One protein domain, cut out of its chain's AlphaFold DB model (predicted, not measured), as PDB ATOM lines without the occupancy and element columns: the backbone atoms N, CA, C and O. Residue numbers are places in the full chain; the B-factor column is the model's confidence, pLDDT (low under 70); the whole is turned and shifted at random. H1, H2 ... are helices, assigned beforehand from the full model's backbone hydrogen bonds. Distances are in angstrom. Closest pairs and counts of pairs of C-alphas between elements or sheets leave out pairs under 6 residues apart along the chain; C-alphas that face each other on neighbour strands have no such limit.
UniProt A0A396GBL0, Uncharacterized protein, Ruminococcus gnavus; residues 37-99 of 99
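What this domain is: This is residues 37 to 99 of the 99 residues of an uncharacterized protein of Ruminococcus gnavus (UniProt A0A396GBL0). Two helices, H1 and H3, cross nearly at right angles as an X, and the short helix H2 packs on the first residues of H3. Loops fill much of the rest: residues 59 to 67 lead from H1 to H2, and after H3 the end of the chain folds back toward H1. The printed part has 63 residues with three named helices, in the order H1, H2, H3, and no named strand; its class is all helix, with 32 residues in the helices. The whole is compact, with a radius of gyration of the C-alphas of 11.9 A and spans of 32 by 24 by 18 A.

Where its parts are: Start at Tyr 37 and go on to C-alpha 43 at (19.257, -38.112, -3.755), where H1 begins; it covers residues 43 to 58 and is 22.7 A long. Next comes H2, residues 68 to 71. H3, residues 77 to 88, is 16.5 A long and ends at C-alpha 88, (15.548, -20.858, -13.198).

How they stand to each other: Look first at residues 50 to 54 of H1 and 82 to 86 of H3, where these two helices touch; their closest C-alphas, of Tyr 54 and Tyr 82, are 6.6 A apart. Their lines are about perpendicular, at 85 degrees. H2 touches H3 at residues 77 to 81 of H3, and the closest C-alphas, of Phe 71 and Pro 77, are 4.7 A apart. H1 and H2 are apart. In H1 and H3 every O i to N i+4 pair is within hydrogen-bond range; H2 is too short for such a pair.

The domain as a whole: The C-alphas farthest apart, of Asp 73 and Glu 98, are 34.2 A from each other. The printed part has no cut and ends at Ala 99, the chain's last residue. The link from H1 to H2 is short and that from H2 to H3 is tight. The mean pLDDT of the printed part is 92.7; look for values under 70 at residues 60 and 99.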
ATOM      1  N   TYR A  37      24.773 -34.764 -12.250       96.50
ATOM      2  CA  TYR A  37      24.904 -34.150 -10.935       96.50
ATOM      3  C   TYR A  37      25.066 -35.227  -9.858       96.50
ATOM      4  O   TYR A  37      24.285 -36.177  -9.803       96.50
ATOM      5  N   GLU A  38      26.076 -35.068  -9.002       95.81
ATOM      6  CA  GLU A  38      26.293 -35.923  -7.832       95.81
ATOM      7  C   GLU A  38      25.901 -35.141  -6.571       95.81
ATOM      8  O   GLU A  38      26.595 -34.173  -6.234       95.81
ATOM      9  N   PRO A  39      24.813 -35.528  -5.884       96.06
ATOM     10  CA  PRO A  39      24.381 -34.844  -4.674       96.06
ATOM     11  C   PRO A  39      25.432 -34.895  -3.550       96.06
ATOM     12  O   PRO A  39      26.058 -35.923  -3.290       96.06
ATOM     13  N   LYS A  40      25.618 -33.769  -2.859       96.44
ATOM     14  CA  LYS A  40      26.357 -33.618  -1.597       96.44
ATOM     15  C   LYS A  40      25.618 -34.313  -0.455       96.44
ATOM     16  O   LYS A  40      26.263 -34.854   0.443       96.44
ATOM     17  N   THR A  41      24.286 -34.261  -0.476       95.88
ATOM     18  CA  THR A  41      23.387 -34.995   0.424       95.88
ATOM     19  C   THR A  41      22.872 -36.280  -0.243       95.88
ATOM     20  O   THR A  41      23.459 -36.752  -1.213       95.88
ATOM     21  N   SER A  42      21.812 -36.915   0.274       95.62
ATOM     22  CA  SER A  42      21.189 -38.043  -0.434       95.62
ATOM     23  C   SER A  42      20.332 -37.553  -1.606       95.62
ATOM     24  O   SER A  42      19.750 -36.471  -1.549       95.62
ATOM     25  N   MET A  43      20.184 -38.383  -2.646       96.12
ATOM     26  CA  MET A  43      19.257 -38.112  -3.755       96.12
ATOM     27  C   MET A  43      17.834 -37.826  -3.246       96.12
ATOM     28  O   MET A  43      17.187 -36.887  -3.697       96.12
ATOM     29  N   GLU A  44      17.369 -38.598  -2.259       96.00
ATOM     30  CA  GLU A  44      16.067 -38.383  -1.618       96.00
ATOM     31  C   GLU A  44      15.972 -36.998  -0.959       96.00
ATOM     32  O   GLU A  44      14.973 -36.306  -1.133       96.00
ATOM     33  N   ASN A  45      17.012 -36.576  -0.229       96.56
ATOM     34  CA  ASN A  45      17.043 -35.273   0.429       96.56
ATOM     35  C   ASN A  45      17.011 -34.130  -0.589       96.56
ATOM     36  O   ASN A  45      16.205 -33.217  -0.443       96.56
ATOM     37  N   LEU A  46      17.822 -34.210  -1.645       97.75
ATOM     38  CA  LEU A  46      17.810 -33.224  -2.723       97.75
ATOM     39  C   LEU A  46      16.411 -33.090  -3.349       97.75
ATOM     40  O   LEU A  46      15.898 -31.981  -3.485       97.75
ATOM     41  N   ILE A  47      15.765 -34.209  -3.686       97.69
ATOM     42  CA  ILE A  47      14.415 -34.198  -4.270       97.69
ATOM     43  C   ILE A  47      13.397 -33.607  -3.284       97.69
ATOM     44  O   ILE A  47      12.592 -32.764  -3.679       97.69
ATOM     45  N   ASN A  48      13.468 -33.977  -2.000       97.00
ATOM     46  CA  ASN A  48      12.617 -33.403  -0.954       97.00
ATOM     47  C   ASN A  48      12.765 -31.883  -0.868       97.00
ATOM     48  O   ASN A  48      11.764 -31.176  -0.764       97.00
ATOM     49  N   MET A  49      13.999 -31.379  -0.922       97.56
ATOM     50  CA  MET A  49      14.255 -29.947  -0.865       97.56
ATOM     51  C   MET A  49      13.688 -29.226  -2.086       97.56
ATOM     52  O   MET A  49      13.028 -28.201  -1.925       97.56
ATOM     53  N   ILE A  50      13.864 -29.779  -3.290       97.56
ATOM     54  CA  ILE A  50      13.268 -29.229  -4.516       97.56
ATOM     55  C   ILE A  50      11.744 -29.143  -4.381       97.56
ATOM     56  O   ILE A  50      11.167 -28.090  -4.649       97.56
ATOM     57  N   PHE A  51      11.095 -30.226  -3.944       96.25
ATOM     58  CA  PHE A  51       9.639 -30.261  -3.791       96.25
ATOM     59  C   PHE A  51       9.158 -29.255  -2.752       96.25
ATOM     60  O   PHE A  51       8.258 -28.476  -3.047       96.25
ATOM     61  N   ALA A  52       9.798 -29.197  -1.584       95.38
ATOM     62  CA  ALA A  52       9.412 -28.279  -0.520       95.38
ATOM     63  C   ALA A  52       9.529 -26.805  -0.944       95.38
ATOM     64  O   ALA A  52       8.618 -26.017  -0.689       95.38
ATOM     65  N   HIS A  53      10.622 -26.426  -1.614       94.88
ATOM     66  CA  HIS A  53      10.811 -25.058  -2.111       94.88
ATOM     67  C   HIS A  53       9.816 -24.699  -3.207       94.88
ATOM     68  O   HIS A  53       9.200 -23.636  -3.158       94.88
ATOM     69  N   TYR A  54       9.621 -25.603  -4.167       94.75
ATOM     70  CA  TYR A  54       8.652 -25.410  -5.235       94.75
ATOM     71  C   TYR A  54       7.232 -25.249  -4.688       94.75
ATOM     72  O   TYR A  54       6.518 -24.337  -5.093       94.75
ATOM     73  N   GLU A  55       6.808 -26.115  -3.766       91.88
ATOM     74  CA  GLU A  55       5.465 -26.059  -3.187       91.88
ATOM     75  C   GLU A  55       5.242 -24.738  -2.445       91.88
ATOM     76  O   GLU A  55       4.217 -24.095  -2.669       91.88
ATOM     77  N   CYS A  56       6.231 -24.270  -1.674       90.12
ATOM     78  CA  CYS A  56       6.190 -22.943  -1.050       90.12
ATOM     79  C   CYS A  56       6.039 -21.810  -2.080       90.12
ATOM     80  O   CYS A  56       5.362 -20.819  -1.815       90.12
ATOM     81  N   GLU A  57       6.673 -21.936  -3.246       89.44
ATOM     82  CA  GLU A  57       6.632 -20.925  -4.307       89.44
ATOM     83  C   GLU A  57       5.253 -20.856  -4.992       89.44
ATOM     84  O   GLU A  57       4.798 -19.777  -5.382       89.44
ATOM     85  N   ILE A  58       4.556 -21.989  -5.130       88.06
ATOM     86  CA  ILE A  58       3.295 -22.069  -5.885       88.06
ATOM     87  C   ILE A  58       2.023 -22.132  -5.023       88.06
ATOM     88  O   ILE A  58       0.931 -22.045  -5.591       88.06
ATOM     89  N   GLU A  59       2.129 -22.286  -3.695       80.56
ATOM     90  CA  GLU A  59       1.002 -22.566  -2.782       80.56
ATOM     91  C   GLU A  59      -0.163 -21.559  -2.894       80.56
ATOM     92  O   GLU A  59      -1.320 -21.939  -2.703       80.56
ATOM     93  N   ASP A  60       0.105 -20.312  -3.305       69.81
ATOM     94  CA  ASP A  60      -0.883 -19.224  -3.282       69.81
ATOM     95  C   ASP A  60      -1.149 -18.517  -4.627       69.81
ATOM     96  O   ASP A  60      -2.063 -17.686  -4.706       69.81
ATOM     97  N   ASP A  61      -0.424 -18.831  -5.708       79.75
ATOM     98  CA  ASP A  61      -0.591 -18.129  -6.991       79.75
ATOM     99  C   ASP A  61      -0.751 -19.067  -8.195       79.75
ATOM    100  O   ASP A  61       0.189 -19.652  -8.726       79.75
ATOM    101  N   LYS A  62      -1.982 -19.128  -8.716       74.12
ATOM    102  CA  LYS A  62      -2.313 -19.865  -9.948       74.12
ATOM    103  C   LYS A  62      -1.702 -19.260 -11.212       74.12
ATOM    104  O   LYS A  62      -1.746 -19.909 -12.256       74.12
ATOM    105  N   ASN A  63      -1.198 -18.029 -11.137       80.75
ATOM    106  CA  ASN A  63      -0.442 -17.378 -12.202       80.75
ATOM    107  C   ASN A  63       1.072 -17.523 -12.009       80.75
ATOM    108  O   ASN A  63       1.814 -16.977 -12.827       80.75
ATOM    109  N   ASN A  64       1.530 -18.241 -10.972       89.50
ATOM    110  CA  ASN A  64       2.946 -18.525 -10.799       89.50
ATOM    111  C   ASN A  64       3.480 -19.210 -12.067       89.50
ATOM    112  O   ASN A  64       2.845 -20.120 -12.611       89.50
ATOM    113  N   THR A  65       4.637 -18.758 -12.546       87.88
ATOM    114  CA  THR A  65       5.303 -19.274 -13.748       87.88
ATOM    115  C   THR A  65       5.450 -20.794 -13.710       87.88
ATOM    116  O   THR A  65       5.218 -21.459 -14.720       87.88
ATOM    117  N   TYR A  66       5.749 -21.352 -12.538       90.81
ATOM    118  CA  TYR A  66       6.017 -22.773 -12.351       90.81
ATOM    119  C   TYR A  66       4.755 -23.605 -12.100       90.81
ATOM    120  O   TYR A  66       4.840 -24.831 -12.028       90.81
ATOM    121  N   HIS A  67       3.578 -22.977 -11.993       91.69
ATOM    122  CA  HIS A  67       2.325 -23.667 -11.700       91.69
ATOM    123  C   HIS A  67       2.010 -24.733 -12.778       91.69
ATOM    124  O   HIS A  67       2.062 -24.430 -13.976       91.69
ATOM    125  N   PRO A  68       1.578 -25.958 -12.407       89.62
ATOM    126  CA  PRO A  68       1.400 -27.087 -13.337       89.62
ATOM    127  C   PRO A  68       0.425 -26.799 -14.492       89.62
ATOM    128  O   PRO A  68       0.559 -27.341 -15.584       89.62
ATOM    129  N   ASN A  69      -0.540 -25.893 -14.304       90.06
ATOM    130  CA  ASN A  69      -1.434 -25.430 -15.379       90.06
ATOM    131  C   ASN A  69      -0.698 -24.866 -16.610       90.06
ATOM    132  O   ASN A  69      -1.242 -24.950 -17.717       90.06
ATOM    133  N   ASN A  70       0.506 -24.311 -16.435       90.19
ATOM    134  CA  ASN A  70       1.336 -23.802 -17.531       90.19
ATOM    135  C   ASN A  70       2.004 -24.932 -18.333       90.19
ATOM    136  O   ASN A  70       2.435 -24.712 -19.460       90.19
ATOM    137  N   PHE A  71       2.008 -26.154 -17.792       92.19
ATOM    138  CA  PHE A  71       2.617 -27.354 -18.366       92.19
ATOM    139  C   PHE A  71       1.582 -28.438 -18.686       92.19
ATOM    140  O   PHE A  71       1.921 -29.608 -18.822       92.19
ATOM    141  N   ARG A  72       0.298 -28.078 -18.817       90.81
ATOM    142  CA  ARG A  72      -0.799 -29.048 -19.014       90.81
ATOM    143  C   ARG A  72      -0.658 -29.940 -20.255       90.81
ATOM    144  O   ARG A  72      -1.312 -30.974 -20.325       90.81
ATOM    145  N   ASP A  73       0.135 -29.504 -21.234       92.56
ATOM    146  CA  ASP A  73       0.383 -30.230 -22.483       92.56
ATOM    147  C   ASP A  73       1.614 -31.165 -22.374       92.56
ATOM    148  O   ASP A  73       1.914 -31.916 -23.304       92.56
ATOM    149  N   CYS A  74       2.326 -31.142 -21.241       90.50
ATOM    150  CA  CYS A  74       3.433 -32.041 -20.925       90.50
ATOM    151  C   CYS A  74       2.923 -33.386 -20.380       90.50
ATOM    152  O   CYS A  74       1.840 -33.468 -19.801       90.50
ATOM    153  N   LYS A  75       3.735 -34.448 -20.529       88.06
ATOM    154  CA  LYS A  75       3.439 -35.800 -20.001       88.06
ATOM    155  C   LYS A  75       3.153 -35.766 -18.497       88.06
ATOM    156  O   LYS A  75       2.217 -36.417 -18.049       88.06
ATOM    157  N   ASP A  76       3.945 -34.986 -17.766       91.31
ATOM    158  CA  ASP A  76       3.773 -34.744 -16.339       91.31
ATOM    159  C   ASP A  76       3.915 -33.238 -16.045       91.31
ATOM    160  O   ASP A  76       5.029 -32.696 -16.089       91.31
ATOM    161  N   PRO A  77       2.796 -32.528 -15.813       93.06
ATOM    162  CA  PRO A  77       2.816 -31.088 -15.581       93.06
ATOM    163  C   PRO A  77       3.538 -30.660 -14.296       93.06
ATOM    164  O   PRO A  77       4.121 -29.579 -14.275       93.06
ATOM    165  N   TRP A  78       3.511 -31.483 -13.244       92.06
ATOM    166  CA  TRP A  78       4.153 -31.170 -11.963       92.06
ATOM    167  C   TRP A  78       5.663 -31.326 -12.071       92.06
ATOM    168  O   TRP A  78       6.397 -30.382 -11.789       92.06
ATOM    169  N   ILE A  79       6.121 -32.457 -12.616       95.38
ATOM    170  CA  ILE A  79       7.536 -32.688 -12.928       95.38
ATOM    171  C   ILE A  79       8.093 -31.592 -13.828       95.38
ATOM    172  O   ILE A  79       9.197 -31.104 -13.598       95.38
ATOM    173  N   SER A  80       7.335 -31.180 -14.842       95.44
ATOM    174  CA  SER A  80       7.766 -30.097 -15.729       95.44
ATOM    175  C   SER A  80       7.941 -28.779 -14.965       95.44
ATOM    176  O   SER A  80       8.928 -28.082 -15.183       95.44
ATOM    177  N   GLY A  81       7.039 -28.483 -14.023       95.19
ATOM    178  CA  GLY A  81       7.159 -27.348 -13.109       95.19
ATOM    179  C   GLY A  81       8.407 -27.420 -12.227       95.19
ATOM    180  O   GLY A  81       9.163 -26.451 -12.190       95.19
ATOM    181  N   TYR A  82       8.665 -28.561 -11.575       96.31
ATOM    182  CA  TYR A  82       9.862 -28.754 -10.746       96.31
ATOM    183  C   TYR A  82      11.153 -28.538 -11.544       96.31
ATOM    184  O   TYR A  82      12.054 -27.847 -11.078       96.31
ATOM    185  N   LYS A  83      11.244 -29.094 -12.760       96.62
ATOM    186  CA  LYS A  83      12.444 -28.976 -13.606       96.62
ATOM    187  C   LYS A  83      12.738 -27.529 -13.990       96.62
ATOM    188  O   LYS A  83      13.861 -27.074 -13.800       96.62
ATOM    189  N   VAL A  84      11.723 -26.799 -14.461       96.50
ATOM    190  CA  VAL A  84      11.868 -25.375 -14.808       96.50
ATOM    191  C   VAL A  84      12.224 -24.548 -13.576       96.50
ATOM    192  O   VAL A  84      13.112 -23.707 -13.646       96.50
ATOM    193  N   TYR A  85      11.588 -24.819 -12.433       96.19
ATOM    194  CA  TYR A  85      11.911 -24.146 -11.178       96.19
ATOM    195  C   TYR A  85      13.381 -24.335 -10.786       96.19
ATOM    196  O   TYR A  85      14.057 -23.363 -10.463       96.19
ATOM    197  N   VAL A  86      13.900 -25.562 -10.865       97.81
ATOM    198  CA  VAL A  86      15.310 -25.845 -10.569       97.81
ATOM    199  C   VAL A  86      16.241 -25.104 -11.530       97.81
ATOM    200  O   VAL A  86      17.202 -24.484 -11.080       97.81
ATOM    201  N   GLU A  87      15.966 -25.136 -12.836       96.88
ATOM    202  CA  GLU A  87      16.789 -24.458 -13.847       96.88
ATOM    203  C   GLU A  87      16.818 -22.931 -13.655       96.88
ATOM    204  O   GLU A  87      17.891 -22.326 -13.707       96.88
ATOM    205  N   ASP A  88      15.669 -22.312 -13.370       97.06
ATOM    206  CA  ASP A  88      15.548 -20.858 -13.198       97.06
ATOM    207  C   ASP A  88      16.146 -20.352 -11.872       97.06
ATOM    208  O   ASP A  88      16.522 -19.180 -11.773       97.06
ATOM    209  N   ASN A  89      16.277 -21.219 -10.862       96.19
ATOM    210  CA  ASN A  89      16.749 -20.857  -9.521       96.19
ATOM    211  C   ASN A  89      18.186 -21.310  -9.227       96.19
ATOM    212  O   ASN A  89      18.535 -21.483  -8.069       96.19
ATOM    213  N   GLY A  90      19.036 -21.464 -10.248       96.06
ATOM    214  CA  GLY A  90      20.475 -21.716 -10.059       96.06
ATOM    215  C   GLY A  90      20.890 -23.190 -10.086       96.06
ATOM    216  O   GLY A  90      22.071 -23.494  -9.940       96.06
ATOM    217  N   GLY A  91      19.960 -24.105 -10.366       97.69
ATOM    218  CA  GLY A  91      20.231 -25.530 -10.529       97.69
ATOM    219  C   GLY A  91      20.225 -26.319  -9.219       97.69
ATOM    220  O   GLY A  91      19.887 -25.816  -8.153       97.69
ATOM    221  N   PHE A  92      20.596 -27.600  -9.307       98.19
ATOM    222  CA  PHE A  92      20.488 -28.555  -8.195       98.19
ATOM    223  C   PHE A  92      21.224 -28.130  -6.921       98.19
ATOM    224  O   PHE A  92      20.770 -28.436  -5.823       98.19
ATOM    225  N   GLU A  93      22.350 -27.423  -7.053       97.38
ATOM    226  CA  GLU A  93      23.203 -27.093  -5.910       97.38
ATOM    227  C   GLU A  93      22.572 -26.147  -4.892       97.38
ATOM    228  O   GLU A  93      22.966 -26.187  -3.727       97.38
ATOM    229  N   GLU A  94      21.583 -25.357  -5.305       97.88
ATOM    230  CA  GLU A  94      20.842 -24.438  -4.434       97.88
ATOM    231  C   GLU A  94      19.878 -25.180  -3.494       97.88
ATOM    232  O   GLU A  94      19.502 -24.671  -2.440       97.88
ATOM    233  N   PHE A  95      19.525 -26.421  -3.837       97.44
ATOM    234  CA  PHE A  95      18.610 -27.270  -3.069       97.44
ATOM    235  C   PHE A  95      19.337 -28.387  -2.306       97.44
ATOM    236  O   PHE A  95      18.732 -29.088  -1.501       97.44
ATOM    237  N   ASP A  96      20.636 -28.565  -2.541       97.88
ATOM    238  CA  ASP A  96      21.415 -29.684  -2.015       97.88
ATOM    239  C   ASP A  96      22.058 -29.364  -0.660       97.88
ATOM    240  O   ASP A  96      23.270 -29.136  -0.535       97.88
ATOM    241  N   TYR A  97      21.217 -29.308   0.370       95.75
ATOM    242  CA  TYR A  97      21.623 -29.030   1.742       95.75
ATOM    243  C   TYR A  97      20.819 -29.856   2.755       95.75
ATOM    244  O   TYR A  97      19.717 -30.321   2.468       95.75
ATOM    245  N   GLU A  98      21.385 -30.069   3.948       91.69
ATOM    246  CA  GLU A  98      20.677 -30.745   5.042       91.69
ATOM    247  C   GLU A  98      19.629 -29.808   5.659       91.69
ATOM    248  O   GLU A  98      19.953 -28.672   6.019       91.69
ATOM    249  N   ALA A  99      18.390 -30.294   5.771       69.81
ATOM    250  CA  ALA A  99      17.287 -29.605   6.441       69.81
ATOM    251  C   ALA A  99      17.472 -29.495   7.966       69.81
ATOM    252  O   ALA A  99      17.994 -30.452   8.587       69.81
TER     253      ALA A  99